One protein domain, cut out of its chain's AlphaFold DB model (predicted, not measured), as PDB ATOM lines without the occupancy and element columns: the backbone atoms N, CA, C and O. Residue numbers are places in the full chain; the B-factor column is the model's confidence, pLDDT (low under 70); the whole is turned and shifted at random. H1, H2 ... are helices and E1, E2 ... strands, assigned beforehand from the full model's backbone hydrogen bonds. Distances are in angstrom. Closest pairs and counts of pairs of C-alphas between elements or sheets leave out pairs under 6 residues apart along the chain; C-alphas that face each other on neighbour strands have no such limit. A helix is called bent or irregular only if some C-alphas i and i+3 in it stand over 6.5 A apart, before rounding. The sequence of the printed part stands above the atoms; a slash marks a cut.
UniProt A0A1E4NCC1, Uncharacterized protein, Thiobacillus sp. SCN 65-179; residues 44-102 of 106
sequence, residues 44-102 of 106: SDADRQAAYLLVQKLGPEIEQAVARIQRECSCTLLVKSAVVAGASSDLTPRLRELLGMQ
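AT A GLANCE: This is residues 44 to 102 of the 106 residues of an uncharacterized protein of Thiobacillus sp. SCN 65-179 (UniProt A0A1E4NCC1). One long bent helix, H1, makes the length: its first part, residues 45 to 57, sticks out as a free arm, while short helix H2 packs on its second arm, H1b. Between them the chain folds back through strand E1 and a loop whose residues 81 to 87 also stick out. The printed part has 59 residues, mostly helix, in the order H1, E1, H2. It is loose, with a radius of gyration of the C-alphas of 14.7 A and spans of 48 by 24 by 19 A.

IN THESE COORDINATES: Find C-alpha 45 at (-4.494, 39.525, -30.527), where H1, residues 45 to 73, begins. By its hydrogen bonds it was assigned as one helix, but it is bent: C-alphas 56 and 59 are 7.1 A apart. Arm H1a, residues 45 to 56, measures 16.4 A; H1b, residues 59 to 73, 21.2 A. E1, residues 76 to 79, measures 10.2 A, and H2, residues 92 to 98, runs 9.9 A to C-alpha 98 at (4.084, 20.842, -11.034).

HOW THE PARTS SIT: H1a and H1b stand at a steep tilt of 44 degrees. H2 touches H1b, closest at the C-alphas of Ala 65 and Leu 98, 5.9 A apart, only just about perpendicular at 70.2 degrees. E1 pairs with no named strand; its closest C-alpha to H1b is Leu 77, 6.5 A from that of Gln 70. H1a is apart from E1 and H2. Every O i to N i+4 pair is within hydrogen-bond range in H1a, H1b and H2.

THE WHOLE: The farthest C-alphas, Ser 44 and Gly 86, are 48.0 A apart. The printed part has no cut; the link from E1 to H2 is long, 12 residues. Only residue 102 has pLDDT under 70.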
ATOM      1  N   SER A  44      -8.870  37.302 -30.036       88.69
ATOM      2  CA  SER A  44      -8.183  38.594 -30.022       88.69
ATOM      3  C   SER A  44      -6.668  38.436 -30.206       88.69
ATOM      4  O   SER A  44      -6.109  37.351 -30.024       88.69
ATOM      5  N   ASP A  45      -5.965  39.528 -30.506       89.94
ATOM      6  CA  ASP A  45      -4.494  39.525 -30.527       89.94
ATOM      7  C   ASP A  45      -3.897  39.203 -29.149       89.94
ATOM      8  O   ASP A  45      -2.857  38.550 -29.058       89.94
ATOM      9  N   ALA A  46      -4.588  39.582 -28.068       87.94
ATOM     10  CA  ALA A  46      -4.205  39.211 -26.711       87.94
ATOM     11  C   ALA A  46      -4.299  37.690 -26.488       87.94
ATOM     12  O   ALA A  46      -3.390  37.105 -25.899       87.94
ATOM     13  N   ASP A  47      -5.342  37.035 -27.011       87.00
ATOM     14  CA  ASP A  47      -5.488  35.574 -26.948       87.00
ATOM     15  C   ASP A  47      -4.394  34.863 -27.756       87.00
ATOM     16  O   ASP A  47      -3.833  33.866 -27.296       87.00
ATOM     17  N   ARG A  48      -4.036  35.397 -28.934       89.69
ATOM     18  CA  ARG A  48      -2.915  34.883 -29.741       89.69
ATOM     19  C   ARG A  48      -1.602  34.990 -28.981       89.69
ATOM     20  O   ARG A  48      -0.861  34.013 -28.900       89.69
ATOM     21  N   GLN A  49      -1.331  36.151 -28.390       91.38
ATOM     22  CA  GLN A  49      -0.119  36.371 -27.608       91.38
ATOM     23  C   GLN A  49      -0.052  35.432 -26.397       91.38
ATOM     24  O   GLN A  49       0.998  34.847 -26.129       91.38
ATOM     25  N   ALA A  50      -1.169  35.237 -25.691       87.19
ATOM     26  CA  ALA A  50      -1.254  34.290 -24.585       87.19
ATOM     27  C   ALA A  50      -0.983  32.847 -25.042       87.19
ATOM     28  O   ALA A  50      -0.246  32.117 -24.377       87.19
ATOM     29  N   ALA A  51      -1.518  32.450 -26.199       88.25
ATOM     30  CA  ALA A  51      -1.285  31.135 -26.784       88.25
ATOM     31  C   ALA A  51       0.195  30.929 -27.173       88.25
ATOM     32  O   ALA A  51       0.766  29.879 -26.880       88.25
ATOM     33  N   TYR A  52       0.857  31.933 -27.756       90.88
ATOM     34  CA  TYR A  52       2.295  31.858 -28.052       90.88
ATOM     35  C   TYR A  52       3.149  31.738 -26.788       90.88
ATOM     36  O   TYR A  52       4.070  30.921 -26.742       90.88
ATOM     37  N   LEU A  53       2.824  32.505 -25.744       89.62
ATOM     38  CA  LEU A  53       3.523  32.426 -24.460       89.62
ATOM     39  C   LEU A  53       3.368  31.048 -23.802       89.62
ATOM     40  O   LEU A  53       4.319  30.573 -23.184       89.62
ATOM     41  N   LEU A  54       2.207  30.400 -23.950       86.38
ATOM     42  CA  LEU A  54       1.974  29.040 -23.457       86.38
ATOM     43  C   LEU A  54       2.944  28.037 -24.102       86.38
ATOM     44  O   LEU A  54       3.587  27.267 -23.394       86.38
ATOM     45  N   VAL A  55       3.093  28.074 -25.430       88.81
ATOM     46  CA  VAL A  55       3.998  27.168 -26.160       88.81
ATOM     47  C   VAL A  55       5.461  27.463 -25.830       88.81
ATOM     48  O   VAL A  55       6.242  26.542 -25.602       88.81
ATOM     49  N   GLN A  56       5.832  28.743 -25.758       92.25
ATOM     50  CA  GLN A  56       7.213  29.153 -25.506       92.25
ATOM     51  C   GLN A  56       7.729  28.682 -24.140       92.25
ATOM     52  O   GLN A  56       8.900  28.327 -24.012       92.25
ATOM     53  N   LYS A  57       6.872  28.695 -23.112       91.88
ATOM     54  CA  LYS A  57       7.265  28.328 -21.744       91.88
ATOM     55  C   LYS A  57       7.227  26.824 -21.476       91.88
ATOM     56  O   LYS A  57       7.898  26.370 -20.555       91.88
ATOM     57  N   LEU A  58       6.503  26.056 -22.291       91.81
ATOM     58  CA  LEU A  58       6.215  24.647 -22.028       91.81
ATOM     59  C   LEU A  58       7.474  23.781 -21.866       91.81
ATOM     60  O   LEU A  58       7.582  23.042 -20.892       91.81
ATOM     61  N   GLY A  59       8.427  23.871 -22.800       93.88
ATOM     62  CA  GLY A  59       9.662  23.078 -22.756       93.88
ATOM     63  C   GLY A  59      10.471  23.313 -21.471       93.88
ATOM     64  O   GLY A  59      10.657  22.369 -20.699       93.88
ATOM     65  N   PRO A  60      10.876  24.567 -21.180       96.19
ATOM     66  CA  PRO A  60      11.585  24.901 -19.946       96.19
ATOM     67  C   PRO A  60      10.834  24.517 -18.663       96.19
ATOM     68  O   PRO A  60      11.457  24.065 -17.702       96.19
ATOM     69  N   GLU A  61       9.508  24.673 -18.622       95.75
ATOM     70  CA  GLU A  61       8.697  24.282 -17.460       95.75
ATOM     71  C   GLU A  61       8.708  22.762 -17.240       95.75
ATOM     72  O   GLU A  61       8.877  22.309 -16.104       95.75
ATOM     73  N   ILE A  62       8.599  21.963 -18.311       96.44
ATOM     74  CA  ILE A  62       8.714  20.498 -18.240       96.44
ATOM     75  C   ILE A  62      10.097  20.099 -17.725       96.44
ATOM     76  O   ILE A  62      10.187  19.296 -16.797       96.44
ATOM     77  N   GLU A  63      11.172  20.661 -18.280       96.00
ATOM     78  CA  GLU A  63      12.545  20.345 -17.866       96.00
ATOM     79  C   GLU A  63      12.775  20.646 -16.378       96.00
ATOM     80  O   GLU A  63      13.314  19.817 -15.636       96.00
ATOM     81  N   GLN A  64      12.307  21.805 -15.908       97.62
ATOM     82  CA  GLN A  64      12.404  22.197 -14.501       97.62
ATOM     83  C   GLN A  64      11.591  21.275 -13.586       97.62
ATOM     84  O   GLN A  64      12.077  20.876 -12.520       97.62
ATOM     85  N   ALA A  65      10.374  20.910 -13.997       97.31
ATOM     86  CA  ALA A  65       9.517  20.002 -13.249       97.31
ATOM     87  C   ALA A  65      10.121  18.591 -13.168       97.31
ATOM     88  O   ALA A  65      10.203  18.025 -12.079       97.31
ATOM     89  N   VAL A  66      10.631  18.054 -14.279       97.31
ATOM     90  CA  VAL A  66      11.324  16.755 -14.330       97.31
ATOM     91  C   VAL A  66      12.554  16.758 -13.424       97.31
ATOM     92  O   VAL A  66      12.710  15.852 -12.605       97.31
ATOM     93  N   ALA A  67      13.390  17.798 -13.487       96.94
ATOM     94  CA  ALA A  67      14.566  17.916 -12.624       96.94
ATOM     95  C   ALA A  67      14.188  17.985 -11.134       96.94
ATOM     96  O   ALA A  67      14.890  17.441 -10.278       96.94
ATOM     97  N   ARG A  68      13.073  18.646 -10.800       97.38
ATOM     98  CA  ARG A  68      12.539  18.671  -9.435       97.38
ATOM     99  C   ARG A  68      12.070  17.287  -8.989       97.38
ATOM    100  O   ARG A  68      12.480  16.857  -7.915       97.38
ATOM    101  N   ILE A  69      11.284  16.587  -9.807       96.69
ATOM    102  CA  ILE A  69      10.811  15.225  -9.512       96.69
ATOM    103  C   ILE A  69      11.991  14.287  -9.286       96.69
ATOM    104  O   ILE A  69      12.008  13.561  -8.297       96.69
ATOM    105  N   GLN A  70      12.997  14.343 -10.161       95.38
ATOM    106  CA  GLN A  70      14.192  13.513 -10.053       95.38
ATOM    107  C   GLN A  70      14.890  13.689  -8.695       95.38
ATOM    108  O   GLN A  70      15.302  12.708  -8.078       95.38
ATOM    109  N   ARG A  71      14.993  14.934  -8.203       95.06
ATOM    110  CA  ARG A  71      15.545  15.228  -6.871       95.06
ATOM    111  C   ARG A  71      14.640  14.731  -5.744       95.06
ATOM    112  O   ARG A  71      15.150  14.165  -4.785       95.06
ATOM    113  N   GLU A  72      13.325  14.921  -5.861       94.44
ATOM    114  CA  GLU A  72      12.337  14.482  -4.861       94.44
ATOM    115  C   GLU A  72      12.337  12.950  -4.690       94.44
ATOM    116  O   GLU A  72      12.327  12.463  -3.562       94.44
ATOM    117  N   CYS A  73      12.405  12.184  -5.784       93.19
ATOM    118  CA  CYS A  73      12.418  10.716  -5.734       93.19
ATOM    119  C   CYS A  73      13.818  10.110  -5.541       93.19
ATOM    120  O   CYS A  73      13.920   8.930  -5.206       93.19
ATOM    121  N   SER A  74      14.890  10.873  -5.800       92.69
ATOM    122  CA  SER A  74      16.267  10.357  -5.906       92.69
ATOM    123  C   SER A  74      16.377   9.143  -6.846       92.69
ATOM    124  O   SER A  74      17.077   8.174  -6.555       92.69
ATOM    125  N   CYS A  75      15.652   9.193  -7.964       93.12
ATOM    126  CA  CYS A  75      15.467   8.094  -8.908       93.12
ATOM    127  C   CYS A  75      15.964   8.452 -10.316       93.12
ATOM    128  O   CYS A  75      16.140   9.623 -10.664       93.12
ATOM    129  N   THR A  76      16.173   7.442 -11.157       94.19
ATOM    130  CA  THR A  76      16.370   7.633 -12.596       94.19
ATOM    131  C   THR A  76      15.009   7.691 -13.281       94.19
ATOM    132  O   THR A  76      14.254   6.718 -13.271       94.19
ATOM    133  N   LEU A  77      14.700   8.841 -13.882       95.81
ATOM    134  CA  LEU A  77      13.477   9.033 -14.655       95.81
ATOM    135  C   LEU A  77      13.644   8.515 -16.081       95.81
ATOM    136  O   LEU A  77      14.627   8.820 -16.755       95.81
ATOM    137  N   LEU A  78      12.651   7.763 -16.538       95.75
ATOM    138  CA  LEU A  78      12.562   7.216 -17.883       95.75
ATOM    139  C   LEU A  78      11.316   7.758 -18.581       95.75
ATOM    140  O   LEU A  78      10.281   7.992 -17.952       95.75
ATOM    141  N   VAL A  79      11.393   7.913 -19.899       96.12
ATOM    142  CA  VAL A  79      10.210   8.215 -20.709       96.12
ATOM    143  C   VAL A  79       9.365   6.950 -20.808       96.12
ATOM    144  O   VAL A  79       9.863   5.912 -21.242       96.12
ATOM    145  N   LYS A  80       8.089   7.029 -20.419       95.19
ATOM    146  CA  LYS A  80       7.187   5.868 -20.336       95.19
ATOM    147  C   LYS A  80       7.113   5.060 -21.638       95.19
ATOM    148  O   LYS A  80       7.153   3.837 -21.593       95.19
ATOM    149  N   SER A  81       7.091   5.729 -22.793       93.31
ATOM    150  CA  SER A  81       7.049   5.083 -24.114       93.31
ATOM    151  C   SER A  81       8.340   4.357 -24.517       93.31
ATOM    152  O   SER A  81       8.313   3.556 -25.446       93.31
ATOM    153  N   ALA A  82       9.460   4.609 -23.832       93.88
ATOM    154  CA  ALA A  82      10.737   3.940 -24.081       93.88
ATOM    155  C   ALA A  82      10.933   2.673 -23.224       93.88
ATOM    156  O   ALA A  82      11.907   1.945 -23.414       93.88
ATOM    157  N   VAL A  83      10.035   2.404 -22.269       93.88
ATOM    158  CA  VAL A  83      10.123   1.253 -21.362       93.88
ATOM    159  C   VAL A  83       9.262   0.110 -21.894       93.88
ATOM    160  O   VAL A  83       8.047   0.228 -21.992       93.88
ATOM    161  N   VAL A  84       9.898  -1.017 -22.224       93.94
ATOM    162  CA  VAL A  84       9.215  -2.196 -22.792       93.94
ATOM    163  C   VAL A  84       8.574  -3.067 -21.706       93.94
ATOM    164  O   VAL A  84       7.481  -3.593 -21.897       93.94
ATOM    165  N   ALA A  85       9.251  -3.237 -20.568       88.62
ATOM    166  CA  ALA A  85       8.780  -4.026 -19.433       88.62
ATOM    167  C   ALA A  85       9.519  -3.630 -18.144       88.62
ATOM    168  O   ALA A  85      10.635  -3.115 -18.197       88.62
ATOM    169  N   GLY A  86       8.912  -3.922 -16.991       85.56
ATOM    170  CA  GLY A  86       9.481  -3.672 -15.663       85.56
ATOM    171  C   GLY A  86       8.506  -2.951 -14.734       85.56
ATOM    172  O   GLY A  86       7.608  -2.246 -15.188       85.56
ATOM    173  N   ALA A  87       8.669  -3.144 -13.424       81.69
ATOM    174  CA  ALA A  87       7.903  -2.401 -12.429       81.69
ATOM    175  C   ALA A  87       8.544  -1.023 -12.212       81.69
ATOM    176  O   ALA A  87       9.711  -0.932 -11.829       81.69
ATOM    177  N   SER A  88       7.778   0.042 -12.437       89.81
ATOM    178  CA  SER A  88       8.195   1.420 -12.180       89.81
ATOM    179  C   SER A  88       7.016   2.246 -11.690       89.81
ATOM    180  O   SER A  88       5.894   2.093 -12.174       89.81
ATOM    181  N   SER A  89       7.270   3.155 -10.753       93.50
ATOM    182  CA  SER A  89       6.269   4.138 -10.340       93.50
ATOM    183  C   SER A  89       6.039   5.154 -11.458       93.50
ATOM    184  O   SER A  89       6.997   5.697 -12.012       93.50
ATOM    185  N   ASP A  90       4.773   5.424 -11.778       95.25
ATOM    186  CA  ASP A  90       4.391   6.470 -12.724       95.25
ATOM    187  C   ASP A  90       4.298   7.823 -12.005       95.25
ATOM    188  O   ASP A  90       3.437   8.035 -11.151       95.25
ATOM    189  N   LEU A  91       5.204   8.740 -12.342       97.00
ATOM    190  CA  LEU A  91       5.289  10.085 -11.769       97.00
ATOM    191  C   LEU A  91       4.650  11.150 -12.672       97.00
ATOM    192  O   LEU A  91       4.738  12.342 -12.374       97.00
ATOM    193  N   THR A  92       3.946  10.746 -13.733       96.62
ATOM    194  CA  THR A  92       3.155  11.653 -14.584       96.62
ATOM    195  C   THR A  92       2.145  12.494 -13.786       96.62
ATOM    196  O   THR A  92       2.053  13.694 -14.055       96.62
ATOM    197  N   PRO A  93       1.437  11.970 -12.759       95.88
ATOM    198  CA  PRO A  93       0.555  12.796 -11.926       95.88
ATOM    199  C   PRO A  93       1.299  13.928 -11.209       95.88
ATOM    200  O   PRO A  93       0.813  15.057 -11.154       95.88
ATOM    201  N   ARG A  94       2.515  13.653 -10.719       96.12
ATOM    202  CA  ARG A  94       3.362  14.660 -10.069       96.12
ATOM    203  C   ARG A  94       3.858  15.705 -11.068       96.12
ATOM    204  O   ARG A  94       3.901  16.888 -10.745       96.12
ATOM    205  N   LEU A  95       4.192  15.287 -12.289       96.31
ATOM    206  CA  LEU A  95       4.553  16.204 -13.372       96.31
ATOM    207  C   LEU A  95       3.393  17.150 -13.713       96.31
ATOM    208  O   LEU A  95       3.589  18.361 -13.758       96.31
ATOM    209  N   ARG A  96       2.175  16.619 -13.858       95.31
ATOM    210  CA  ARG A  96       0.952  17.409 -14.087       95.31
ATOM    211  C   ARG A  96       0.702  18.421 -12.968       95.31
ATOM    212  O   ARG A  96       0.376  19.571 -13.248       95.31
ATOM    213  N   GLU A  97       0.891  18.020 -11.713       94.62
ATOM    214  CA  GLU A  97       0.775  18.918 -10.559       94.62
ATOM    215  C   GLU A  97       1.772  20.085 -10.637       94.62
ATOM    216  O   GLU A  97       1.371  21.238 -10.487       94.62
ATOM    217  N   LEU A  98       3.049  19.808 -10.921       94.69
ATOM    218  CA  LEU A  98       4.084  20.842 -11.034       94.69
ATOM    219  C   LEU A  98       3.844  21.809 -12.201       94.69
ATOM    220  O   LEU A  98       4.240  22.968 -12.117       94.69
ATOM    221  N   LEU A  99       3.173  21.348 -13.257       93.44
ATOM    222  CA  LEU A  99       2.796  22.149 -14.426       93.44
ATOM    223  C   LEU A  99       1.434  22.850 -14.278       93.44
ATOM    224  O   LEU A  99       0.906  23.397 -15.256       93.44
ATOM    225  N   GLY A 100       0.832  22.797 -13.083       90.31
ATOM    226  CA  GLY A 100      -0.455  23.429 -12.791       90.31
ATOM    227  C   GLY A 100      -1.626  22.843 -13.585       90.31
ATOM    228  O   GLY A 100      -2.603  23.539 -13.837       90.31
ATOM    229  N   MET A 101      -1.538  21.578 -14.005       84.75
ATOM    230  CA  MET A 101      -2.545  20.893 -14.831       84.75
ATOM    231  C   MET A 101      -3.638  20.204 -13.994       84.75
ATOM    232  O   MET A 101      -4.236  19.223 -14.432       84.75
ATOM    233  N   GLN A 102      -3.900  20.660 -12.763       59.97
ATOM    234  CA  GLN A 102      -4.944  20.056 -11.927       59.97
ATOM    235  C   GLN A 102      -6.338  20.374 -12.490       59.97
ATOM    236  O   GLN A 102      -6.882  21.453 -12.268       59.97
TER     237      GLN A 102